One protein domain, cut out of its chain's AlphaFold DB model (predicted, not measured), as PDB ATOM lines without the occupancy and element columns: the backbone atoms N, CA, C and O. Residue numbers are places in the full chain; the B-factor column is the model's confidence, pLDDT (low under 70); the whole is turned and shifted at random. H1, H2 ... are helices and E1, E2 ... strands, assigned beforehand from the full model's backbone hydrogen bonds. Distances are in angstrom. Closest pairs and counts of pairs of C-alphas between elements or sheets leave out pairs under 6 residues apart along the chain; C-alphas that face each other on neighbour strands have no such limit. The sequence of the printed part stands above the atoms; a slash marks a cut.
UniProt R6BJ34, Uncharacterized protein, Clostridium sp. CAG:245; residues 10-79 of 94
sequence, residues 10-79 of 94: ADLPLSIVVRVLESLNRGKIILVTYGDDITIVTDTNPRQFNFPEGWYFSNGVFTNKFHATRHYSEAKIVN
ATOM      1  N   ALA A  10       0.674 -36.487  25.333       75.94
ATOM      2  CA  ALA A  10       0.945 -36.932  26.700       75.94
ATOM      3  C   ALA A  10       2.330 -36.519  27.241       75.94
ATOM      4  O   ALA A  10       2.490 -36.442  28.455       75.94
ATOM      5  N   ASP A  11       3.301 -36.234  26.369       77.75
ATOM      6  CA  ASP A  11       4.655 -35.809  26.751       77.75
ATOM      7  C   ASP A  11       4.779 -34.275  26.863       77.75
ATOM      8  O   ASP A  11       5.844 -33.753  27.199       77.75
ATOM      9  N   LEU A  12       3.712 -33.533  26.544       82.69
ATOM     10  CA  LEU A  12       3.698 -32.073  26.586       82.69
ATOM     11  C   LEU A  12       3.351 -31.550  27.991       82.69
ATOM     12  O   LEU A  12       2.565 -32.174  28.706       82.69
ATOM     13  N   PRO A  13       3.860 -30.361  28.374       86.81
ATOM     14  CA  PRO A  13       3.469 -29.704  29.617       86.81
ATOM     15  C   PRO A  13       1.959 -29.459  29.691       86.81
ATOM     16  O   PRO A  13       1.338 -29.088  28.688       86.81
ATOM     17  N   LEU A  14       1.384 -29.559  30.896       87.81
ATOM     18  CA  LEU A  14      -0.046 -29.330  31.144       87.81
ATOM     19  C   LEU A  14      -0.544 -28.009  30.540       87.81
ATOM     20  O   LEU A  14      -1.588 -27.977  29.897       87.81
ATOM     21  N   SER A  15       0.240 -26.936  30.685       89.38
ATOM     22  CA  SER A  15      -0.068 -25.595  30.170       89.38
ATOM     23  C   SER A  15      -0.235 -25.525  28.650       89.38
ATOM     24  O   SER A  15      -0.964 -24.666  28.150       89.38
ATOM     25  N   ILE A  16       0.403 -26.431  27.907       90.31
ATOM     26  CA  ILE A  16       0.225 -26.567  26.461       90.31
ATOM     27  C   ILE A  16      -1.010 -27.413  26.173       90.31
ATOM     28  O   ILE A  16      -1.856 -27.020  25.370       90.31
ATOM     29  N   VAL A  17      -1.155 -28.552  26.851       92.00
ATOM     30  CA  VAL A  17      -2.241 -29.489  26.553       92.00
ATOM     31  C   VAL A  17      -3.617 -28.901  26.870       92.00
ATOM     32  O   VAL A  17      -4.548 -29.090  26.092       92.00
ATOM     33  N   VAL A  18      -3.761 -28.128  27.947       93.06
ATOM     34  CA  VAL A  18      -5.033 -27.452  28.272       93.06
ATOM     35  C   VAL A  18      -5.466 -26.450  27.196       93.06
ATOM     36  O   VAL A  18      -6.662 -26.312  26.946       93.06
ATOM     37  N   ARG A  19      -4.522 -25.822  26.481       94.12
ATOM     38  CA  ARG A  19      -4.827 -24.964  25.319       94.12
ATOM     39  C   ARG A  19      -5.253 -25.777  24.100       94.12
ATOM     40  O   ARG A  19      -6.125 -25.348  23.342       94.12
ATOM     41  N   VAL A  20      -4.674 -26.965  23.909       94.06
ATOM     42  CA  VAL A  20      -5.136 -27.904  22.873       94.06
ATOM     43  C   VAL A  20      -6.559 -28.362  23.194       94.06
ATOM     44  O   VAL A  20      -7.418 -28.320  22.318       94.06
ATOM     45  N   LEU A  21      -6.840 -28.717  24.452       95.44
ATOM     46  CA  LEU A  21      -8.180 -29.087  24.913       95.44
ATOM     47  C   LEU A  21      -9.198 -27.960  24.669       95.44
ATOM     48  O   LEU A  21     -10.269 -28.224  24.124       95.44
ATOM     49  N   GLU A  22      -8.867 -26.718  25.029       96.06
ATOM     50  CA  GLU A  22      -9.694 -25.536  24.742       96.06
ATOM     51  C   GLU A  22      -9.960 -25.390  23.237       96.06
ATOM     52  O   GLU A  22     -11.104 -25.199  22.821       96.06
ATOM     53  N   SER A  23      -8.926 -25.550  22.408       95.06
ATOM     54  CA  SER A  23      -9.032 -25.420  20.950       95.06
ATOM     55  C   SER A  23      -9.928 -26.500  20.330       95.06
ATOM     56  O   SER A  23     -10.728 -26.204  19.443       95.06
ATOM     57  N   LEU A  24      -9.842 -27.739  20.825       95.25
ATOM     58  CA  LEU A  24     -10.686 -28.863  20.401       95.25
ATOM     59  C   LEU A  24     -12.153 -28.723  20.843       95.25
ATOM     60  O   LEU A  24     -13.037 -29.359  20.266       95.25
ATOM     61  N   ASN A  25     -12.416 -27.901  21.862       96.19
ATOM     62  CA  ASN A  25     -13.730 -27.716  22.484       96.19
ATOM     63  C   ASN A  25     -14.120 -26.231  22.527       96.19
ATOM     64  O   ASN A  25     -14.679 -25.745  23.513       96.19
ATOM     65  N   ARG A  26     -13.802 -25.507  21.448       94.25
ATOM     66  CA  ARG A  26     -13.918 -24.049  21.373       94.25
ATOM     67  C   ARG A  26     -15.301 -23.561  21.812       94.25
ATOM     68  O   ARG A  26     -16.325 -24.055  21.345       94.25
ATOM     69  N   GLY A  27     -15.312 -22.572  22.706       94.38
ATOM     70  CA  GLY A  27     -16.533 -21.962  23.243       94.38
ATOM     71  C   GLY A  27     -17.190 -22.718  24.402       94.38
ATOM     72  O   GLY A  27     -18.160 -22.216  24.958       94.38
ATOM     73  N   LYS A  28     -16.675 -23.892  24.792       94.94
ATOM     74  CA  LYS A  28     -17.197 -24.671  25.933       94.94
ATOM     75  C   LYS A  28     -16.356 -24.535  27.201       94.94
ATOM     76  O   LYS A  28     -16.815 -24.909  28.273       94.94
ATOM     77  N   ILE A  29     -15.122 -24.051  27.068       95.25
ATOM     78  CA  ILE A  29     -14.109 -24.044  28.122       95.25
ATOM     79  C   ILE A  29     -13.636 -22.616  28.369       95.25
ATOM     80  O   ILE A  29     -13.398 -21.865  27.425       95.25
ATOM     81  N   ILE A  30     -13.457 -22.283  29.643       95.12
ATOM     82  CA  ILE A  30     -12.724 -21.112  30.113       95.12
ATOM     83  C   ILE A  30     -11.529 -21.625  30.920       95.12
ATOM     84  O   ILE A  30     -11.690 -22.447  31.823       95.12
ATOM     85  N   LEU A  31     -10.328 -21.151  30.597       94.12
ATOM     86  CA  LEU A  31      -9.115 -21.480  31.344       94.12
ATOM     87  C   LEU A  31      -8.840 -20.397  32.391       94.12
ATOM     88  O   LEU A  31      -8.688 -19.223  32.056       94.12
ATOM     89  N   VAL A  32      -8.742 -20.800  33.655       93.50
ATOM     90  CA  VAL A  32      -8.355 -19.933  34.773       93.50
ATOM     91  C   VAL A  32      -7.008 -20.409  35.297       93.50
ATOM     92  O   VAL A  32      -6.827 -21.595  35.568       93.50
ATOM     93  N   THR A  33      -6.057 -19.489  35.429       89.38
ATOM     94  CA  THR A  33      -4.705 -19.785  35.923       89.38
ATOM     95  C   THR A  33      -4.421 -18.962  37.172       89.38
ATOM     96  O   THR A  33      -4.707 -17.764  37.202       89.38
ATOM     97  N   TYR A  34      -3.903 -19.611  38.213       84.25
ATOM     98  CA  TYR A  34      -3.494 -18.964  39.458       84.25
ATOM     99  C   TYR A  34      -2.133 -19.517  39.885       84.25
ATOM    100  O   TYR A  34      -2.032 -20.649  40.351       84.25
ATOM    101  N   GLY A  35      -1.072 -18.731  39.686       83.81
ATOM    102  CA  GLY A  35       0.295 -19.240  39.813       83.81
ATOM    103  C   GLY A  35       0.546 -20.370  38.812       83.81
ATOM    104  O   GLY A  35       0.285 -20.202  37.622       83.81
ATOM    105  N   ASP A  36       1.010 -21.516  39.311       81.00
ATOM    106  CA  ASP A  36       1.231 -22.728  38.512       81.00
ATOM    107  C   ASP A  36      -0.034 -23.597  38.358       81.00
ATOM    108  O   ASP A  36      -0.051 -24.533  37.555       81.00
ATOM    109  N   ASP A  37      -1.114 -23.283  39.087       85.56
ATOM    110  CA  ASP A  37      -2.355 -24.051  39.039       85.56
ATOM    111  C   ASP A  37      -3.224 -23.645  37.842       85.56
ATOM    112  O   ASP A  37      -3.504 -22.465  37.599       85.56
ATOM    113  N   ILE A  38      -3.725 -24.654  37.125       91.88
ATOM    114  CA  ILE A  38      -4.643 -24.488  35.996       91.88
ATOM    115  C   ILE A  38      -5.991 -25.120  36.344       91.88
ATOM    116  O   ILE A  38      -6.085 -26.308  36.661       91.88
ATOM    117  N   THR A  39      -7.051 -24.321  36.240       94.12
ATOM    118  CA  THR A  39      -8.438 -24.758  36.399       94.12
ATOM    119  C   THR A  39      -9.190 -24.589  35.084       94.12
ATOM    120  O   THR A  39      -9.200 -23.519  34.476       94.12
ATOM    121  N   ILE A  40      -9.843 -25.661  34.653       95.62
ATOM    122  CA  ILE A  40     -10.728 -25.702  33.494       95.62
ATOM    123  C   ILE A  40     -12.147 -25.453  34.004       95.62
ATOM    124  O   ILE A  40     -12.675 -26.228  34.802       95.62
ATOM    125  N   VAL A  41     -12.780 -24.382  33.542       95.31
ATOM    126  CA  VAL A  41     -14.161 -24.039  33.889       95.31
ATOM    127  C   VAL A  41     -15.064 -24.347  32.697       95.31
ATOM    128  O   VAL A  41     -14.793 -23.918  31.576       95.31
ATOM    129  N   THR A  42     -16.129 -25.113  32.922       95.00
ATOM    130  CA  THR A  42     -17.105 -25.497  31.892       95.00
ATOM    131  C   THR A  42     -18.449 -25.859  32.511       95.00
ATOM    132  O   THR A  42     -18.503 -26.643  33.452       95.00
ATOM    133  N   ASP A  43     -19.548 -25.380  31.930       93.88
ATOM    134  CA  ASP A  43     -20.900 -25.872  32.249       93.88
ATOM    135  C   ASP A  43     -21.338 -27.042  31.352       93.88
ATOM    136  O   ASP A  43     -22.373 -27.667  31.577       93.88
ATOM    137  N   THR A  44     -20.522 -27.393  30.356       93.06
ATOM    138  CA  THR A  44     -20.705 -28.608  29.556       93.06
ATOM    139  C   THR A  44     -20.129 -29.815  30.288       93.06
ATOM    140  O   THR A  44     -19.011 -29.749  30.804       93.06
ATOM    141  N   ASN A  45     -20.855 -30.939  30.264       90.94
ATOM    142  CA  ASN A  45     -20.384 -32.213  30.807       90.94
ATOM    143  C   ASN A  45     -19.050 -32.625  30.144       90.94
ATOM    144  O   ASN A  45     -19.044 -32.887  28.936       90.94
ATOM    145  N   PRO A  46     -17.944 -32.764  30.902       91.38
ATOM    146  CA  PRO A  46     -16.623 -33.050  30.343       91.38
ATOM    147  C   PRO A  46     -16.540 -34.367  29.565       91.38
ATOM    148  O   PRO A  46     -15.687 -34.510  28.697       91.38
ATOM    149  N   ARG A  47     -17.444 -35.327  29.809       89.50
ATOM    150  CA  ARG A  47     -17.510 -36.575  29.021       89.50
ATOM    151  C   ARG A  47     -17.847 -36.347  27.542       89.50
ATOM    152  O   ARG A  47     -17.665 -37.257  26.745       89.50
ATOM    153  N   GLN A  48     -18.345 -35.164  27.184       91.00
ATOM    154  CA  GLN A  48     -18.681 -34.778  25.811       91.00
ATOM    155  C   GLN A  48     -17.538 -34.036  25.101       91.00
ATOM    156  O   GLN A  48     -17.737 -33.507  24.005       91.00
ATOM    157  N   PHE A  49     -16.368 -33.920  25.731       93.94
ATOM    158  CA  PHE A  49     -15.227 -33.235  25.142       93.94
ATOM    159  C   PHE A  49     -14.440 -34.120  24.185       93.94
ATOM    160  O   PHE A  49     -14.307 -35.328  24.373       93.94
ATOM    161  N   ASN A  50     -13.852 -33.471  23.187       94.81
ATOM    162  CA  ASN A  50     -12.790 -34.041  22.377       94.81
ATOM    163  C   ASN A  50     -11.478 -33.898  23.151       94.81
ATOM    164  O   ASN A  50     -10.993 -32.780  23.351       94.81
ATOM    165  N   PHE A  51     -10.923 -35.015  23.613       92.38
ATOM    166  CA  PHE A  51      -9.684 -35.018  24.382       92.38
ATOM    167  C   PHE A  51      -8.461 -35.159  23.471       92.38
ATOM    168  O   PHE A  51      -8.508 -35.915  22.497       92.38
ATOM    169  N   PRO A  52      -7.349 -34.470  23.782       91.50
ATOM    170  CA  PRO A  52      -6.073 -34.753  23.142       91.50
ATOM    171  C   PRO A  52      -5.625 -36.199  23.401       91.50
ATOM    172  O   PRO A  52      -5.934 -36.777  24.442       91.50
ATOM    173  N   GLU A  53      -4.867 -36.779  22.470       87.19
ATOM    174  CA  GLU A  53      -4.407 -38.170  22.571       87.19
ATOM    175  C   GLU A  53      -3.687 -38.447  23.906       87.19
ATOM    176  O   GLU A  53      -2.762 -37.728  24.292       87.19
ATOM    177  N   GLY A  54      -4.105 -39.511  24.599       85.69
ATOM    178  CA  GLY A  54      -3.524 -39.941  25.875       85.69
ATOM    179  C   GLY A  54      -4.017 -39.170  27.104       85.69
ATOM    180  O   GLY A  54      -3.636 -39.524  28.220       85.69
ATOM    181  N   TRP A  55      -4.878 -38.168  26.921       90.12
ATOM    182  CA  TRP A  55      -5.506 -37.412  28.001       90.12
ATOM    183  C   TRP A  55      -6.987 -37.748  28.126       90.12
ATOM    184  O   TRP A  55      -7.650 -38.094  27.149       90.12
ATOM    185  N   TYR A  56      -7.521 -37.645  29.337       89.94
ATOM    186  CA  TYR A  56      -8.922 -37.948  29.601       89.94
ATOM    187  C   TYR A  56      -9.432 -37.218  30.845       89.94
ATOM    188  O   TYR A  56      -8.673 -36.674  31.648       89.94
ATOM    189  N   PHE A  57     -10.753 -37.225  31.002       90.50
ATOM    190  CA  PHE A  57     -11.423 -36.764  32.208       90.50
ATOM    191  C   PHE A  57     -11.695 -37.928  33.164       90.50
ATOM    192  O   PHE A  57     -12.266 -38.950  32.777       90.50
ATOM    193  N   SER A  58     -11.331 -37.763  34.432       87.69
ATOM    194  CA  SER A  58     -11.637 -38.718  35.497       87.69
ATOM    195  C   SER A  58     -11.811 -37.976  36.813       87.69
ATOM    196  O   SER A  58     -10.982 -37.150  37.156       87.69
ATOM    197  N   ASN A  59     -12.893 -38.256  37.545       85.19
ATOM    198  CA  ASN A  59     -13.121 -37.759  38.909       85.19
ATOM    199  C   ASN A  59     -12.844 -36.255  39.115       85.19
ATOM    200  O   ASN A  59     -12.187 -35.867  40.075       85.19
ATOM    201  N   GLY A  60     -13.335 -35.396  38.219       88.19
ATOM    202  CA  GLY A  60     -13.166 -33.947  38.371       88.19
ATOM    203  C   GLY A  60     -11.832 -33.403  37.887       88.19
ATOM    204  O   GLY A  60     -11.608 -32.203  38.015       88.19
ATOM    205  N   VAL A  61     -10.969 -34.237  37.304       90.38
ATOM    206  CA  VAL A  61      -9.678 -33.805  36.769       90.38
ATOM    207  C   VAL A  61      -9.498 -34.187  35.304       90.38
ATOM    208  O   VAL A  61      -9.955 -35.231  34.834       90.38
ATOM    209  N   PHE A  62      -8.823 -33.302  34.581       91.75
ATOM    210  CA  PHE A  62      -8.194 -33.560  33.297       91.75
ATOM    211  C   PHE A  62      -6.776 -34.066  33.567       91.75
ATOM    212  O   PHE A  62      -5.988 -33.352  34.186       91.75
ATOM    213  N   THR A  63      -6.470 -35.293  33.158       89.25
ATOM    214  CA  THR A  63      -5.235 -35.989  33.544       89.25
ATOM    215  C   THR A  63      -4.769 -36.939  32.442       89.25
ATOM    216  O   THR A  63      -5.532 -37.287  31.530       89.25
ATOM    217  N   ASN A  64      -3.520 -37.387  32.535       86.19
ATOM    218  CA  ASN A  64      -2.969 -38.476  31.743       86.19
ATOM    219  C   ASN A  64      -2.264 -39.504  32.648       86.19
ATOM    220  O   ASN A  64      -1.198 -39.267  33.208       86.19
ATOM    221  N   LYS A  65      -2.808 -40.720  32.772       68.88
ATOM    222  CA  LYS A  65      -2.061 -41.839  33.374       68.88
ATOM    223  C   LYS A  65      -1.135 -42.460  32.335       68.88
ATOM    224  O   LYS A  65      -1.444 -43.505  31.769       68.88
ATOM    225  N   PHE A  66       0.013 -41.836  32.085       59.06
ATOM    226  CA  PHE A  66       1.100 -42.525  31.391       59.06
ATOM    227  C   PHE A  66       1.926 -43.321  32.410       59.06
ATOM    228  O   PHE A  66       2.393 -42.788  33.411       59.06
ATOM    229  N   HIS A  67       2.093 -44.621  32.168       46.75
ATOM    230  CA  HIS A  67       2.713 -45.584  33.091       46.75
ATOM    231  C   HIS A  67       4.216 -45.353  33.388       46.75
ATOM    232  O   HIS A  67       4.800 -46.129  34.140       46.75
ATOM    233  N   ALA A  68       4.863 -44.331  32.814       44.16
ATOM    234  CA  ALA A  68       6.325 -44.257  32.749       44.16
ATOM    235  C   ALA A  68       6.998 -43.323  33.773       44.16
ATOM    236  O   ALA A  68       8.161 -43.541  34.104       44.16
ATOM    237  N   THR A  69       6.311 -42.320  34.322       45.09
ATOM    238  CA  THR A  69       6.941 -41.334  35.216       45.09
ATOM    239  C   THR A  69       5.963 -40.884  36.294       45.09
ATOM    240  O   THR A  69       4.827 -40.522  36.020       45.09
ATOM    241  N   ARG A  70       6.408 -40.921  37.553       48.06
ATOM    242  CA  ARG A  70       5.631 -40.686  38.788       48.06
ATOM    243  C   ARG A  70       5.102 -39.245  38.975       48.06
ATOM    244  O   ARG A  70       4.802 -38.857  40.098       48.06
ATOM    245  N   HIS A  71       4.992 -38.459  37.907       53.47
ATOM    246  CA  HIS A  71       4.510 -37.079  37.929       53.47
ATOM    247  C   HIS A  71       3.310 -36.955  36.988       53.47
ATOM    248  O   HIS A  71       3.466 -36.714  35.794       53.47
ATOM    249  N   TYR A  72       2.111 -37.165  37.531       63.09
ATOM    250  CA  TYR A  72       0.865 -36.914  36.812       63.09
ATOM    251  C   TYR A  72       0.644 -35.406  36.721       63.09
ATOM    252  O   TYR A  72       0.764 -34.697  37.719       63.09
ATOM    253  N   SER A  73       0.350 -34.920  35.520       72.31
ATOM    254  CA  SER A  73      -0.083 -33.543  35.320       72.31
ATOM    255  C   SER A  73      -1.603 -33.506  35.339       72.31
ATOM    256  O   SER A  73      -2.243 -34.169  34.524       72.31
ATOM    257  N   GLU A  74      -2.182 -32.741  36.263       87.06
ATOM    258  CA  GLU A  74      -3.630 -32.700  36.465       87.06
ATOM    259  C   GLU A  74      -4.141 -31.261  36.493       87.06
ATOM    260  O   GLU A  74      -3.556 -30.399  37.143       87.06
ATOM    261  N   ALA A  75      -5.257 -31.011  35.810       90.69
ATOM    262  CA  ALA A  75      -6.008 -29.765  35.923       90.69
ATOM    263  C   ALA A  75      -7.410 -30.062  36.460       90.69
ATOM    264  O   ALA A  75      -8.091 -30.974  35.979       90.69
ATOM    265  N   LYS A  76      -7.868 -29.283  37.442       92.12
ATOM    266  CA  LYS A  76      -9.235 -29.413  37.967       92.12
ATOM    267  C   LYS A  76     -10.235 -28.970  36.908       92.12
ATOM    268  O   LYS A  76     -10.014 -27.958  36.246       92.12
ATOM    269  N   ILE A  77     -11.346 -29.691  36.793       93.69
ATOM    270  CA  ILE A  77     -12.489 -29.288  35.978       93.69
ATOM    271  C   ILE A  77     -13.659 -28.945  36.894       93.69
ATOM    272  O   ILE A  77     -14.158 -29.798  37.633       93.69
ATOM    273  N   VAL A  78     -14.119 -27.701  36.821       93.06
ATOM    274  CA  VAL A  78     -15.230 -27.171  37.621       93.06
ATOM    275  C   VAL A  78     -16.309 -26.569  36.725       93.06
ATOM    276  O   VAL A  78     -16.057 -26.234  35.568       93.06
ATOM    277  N   ASN A  79     -17.524 -26.440  37.246       92.56
ATOM    278  CA  ASN A  79     -18.582 -25.654  36.611       92.56
ATOM    279  C   ASN A  79     -18.430 -24.154  36.907       92.56
ATOM    280  O   ASN A  79     -17.568 -23.753  37.695       92.56
TER     281      ASN A  79
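This is residues 10 to 79 of the 94 residues of an uncharacterized protein of Clostridium sp. CAG:245 (UniProt R6BJ34). One strongly twisted sheet of five strands has a single helix, H1, over one face, running along the strands, while its other face has no named helix. The hairpin E1 and E2 makes one edge of the sheet and the hairpin E3 and E4 the other, with E5 joining them; the long link of residues 42 to 55 swings to the helix's side of the sheet, and the loop before E5 reaches one end of the longest axis at Ala 68. The printed part has 70 residues, with named elements in the order H1 E1 E2 E3 E4 E5; the sheet is mixed, in the order E1 E2 E5 E4 E3. The class is mixed, helices and strands, with 32 residues, under half, in named elements. The whole is compact, with a radius of gyration of the C-alphas of 11.2 A and spans of 33 by 27 by 21 A.

E2, residues 37 to 41, and E5, residues 74 to 78, are parallel inner strands at 36 degrees; N 40 and O 76 are 2.8 A apart, within hydrogen-bond range. E1, residues 30 to 34, is an edge strand and forms an antiparallel hairpin with E2 at 157 degrees, with N 32 and O 39 at 2.9 A. On the other side of E5, E4, residues 61 to 63, is antiparallel to it at 151 degrees, with N 62 and O 75 at 2.8 A. The pairing is staggered: E5 pairs with E4 over residues 74 to 76 and with E2 over 76 to 78. E3, residues 56 to 58, is the other edge strand, antiparallel to E4 at 139 degrees, with N 58 and O 61 at 2.9 A. E3, E4 and E5 form a meander, each strand the antiparallel neighbour of the one before. H1, residues 14 to 24, is on the sheet at a height of 8.2 A, giving two layers, a helix on one face of a sheet. It lies only just over E2 and E5, with 3 C-alphas falling on each, and its line stands at 3 degrees to E2 on the local plane. The closest C-alphas of H1 and E5 are those of Leu 14 and Glu 74, 7.2 A apart. In H1, 6 of 7 O i to N i+4 pairs are within hydrogen-bond range.

E1 measures 13.3 A from first to last C-alpha, E2 and E5 12.9 A each, E3 6.5 A and E4 5.9 A. H1 measures 15.1 A, beginning at C-alpha 14 (-0.046, -29.330, 31.144). E5 ends at C-alpha 78 (-15.230, -27.171, 37.621).

The two C-alphas farthest apart, those of Gly 27 and Ala 68, are 33.3 A apart. The printed part has no cut. The link E2 to E3, 14 residues, is long. Mean pLDDT of the printed part is 86.2; residues 65 to 72 are under 70.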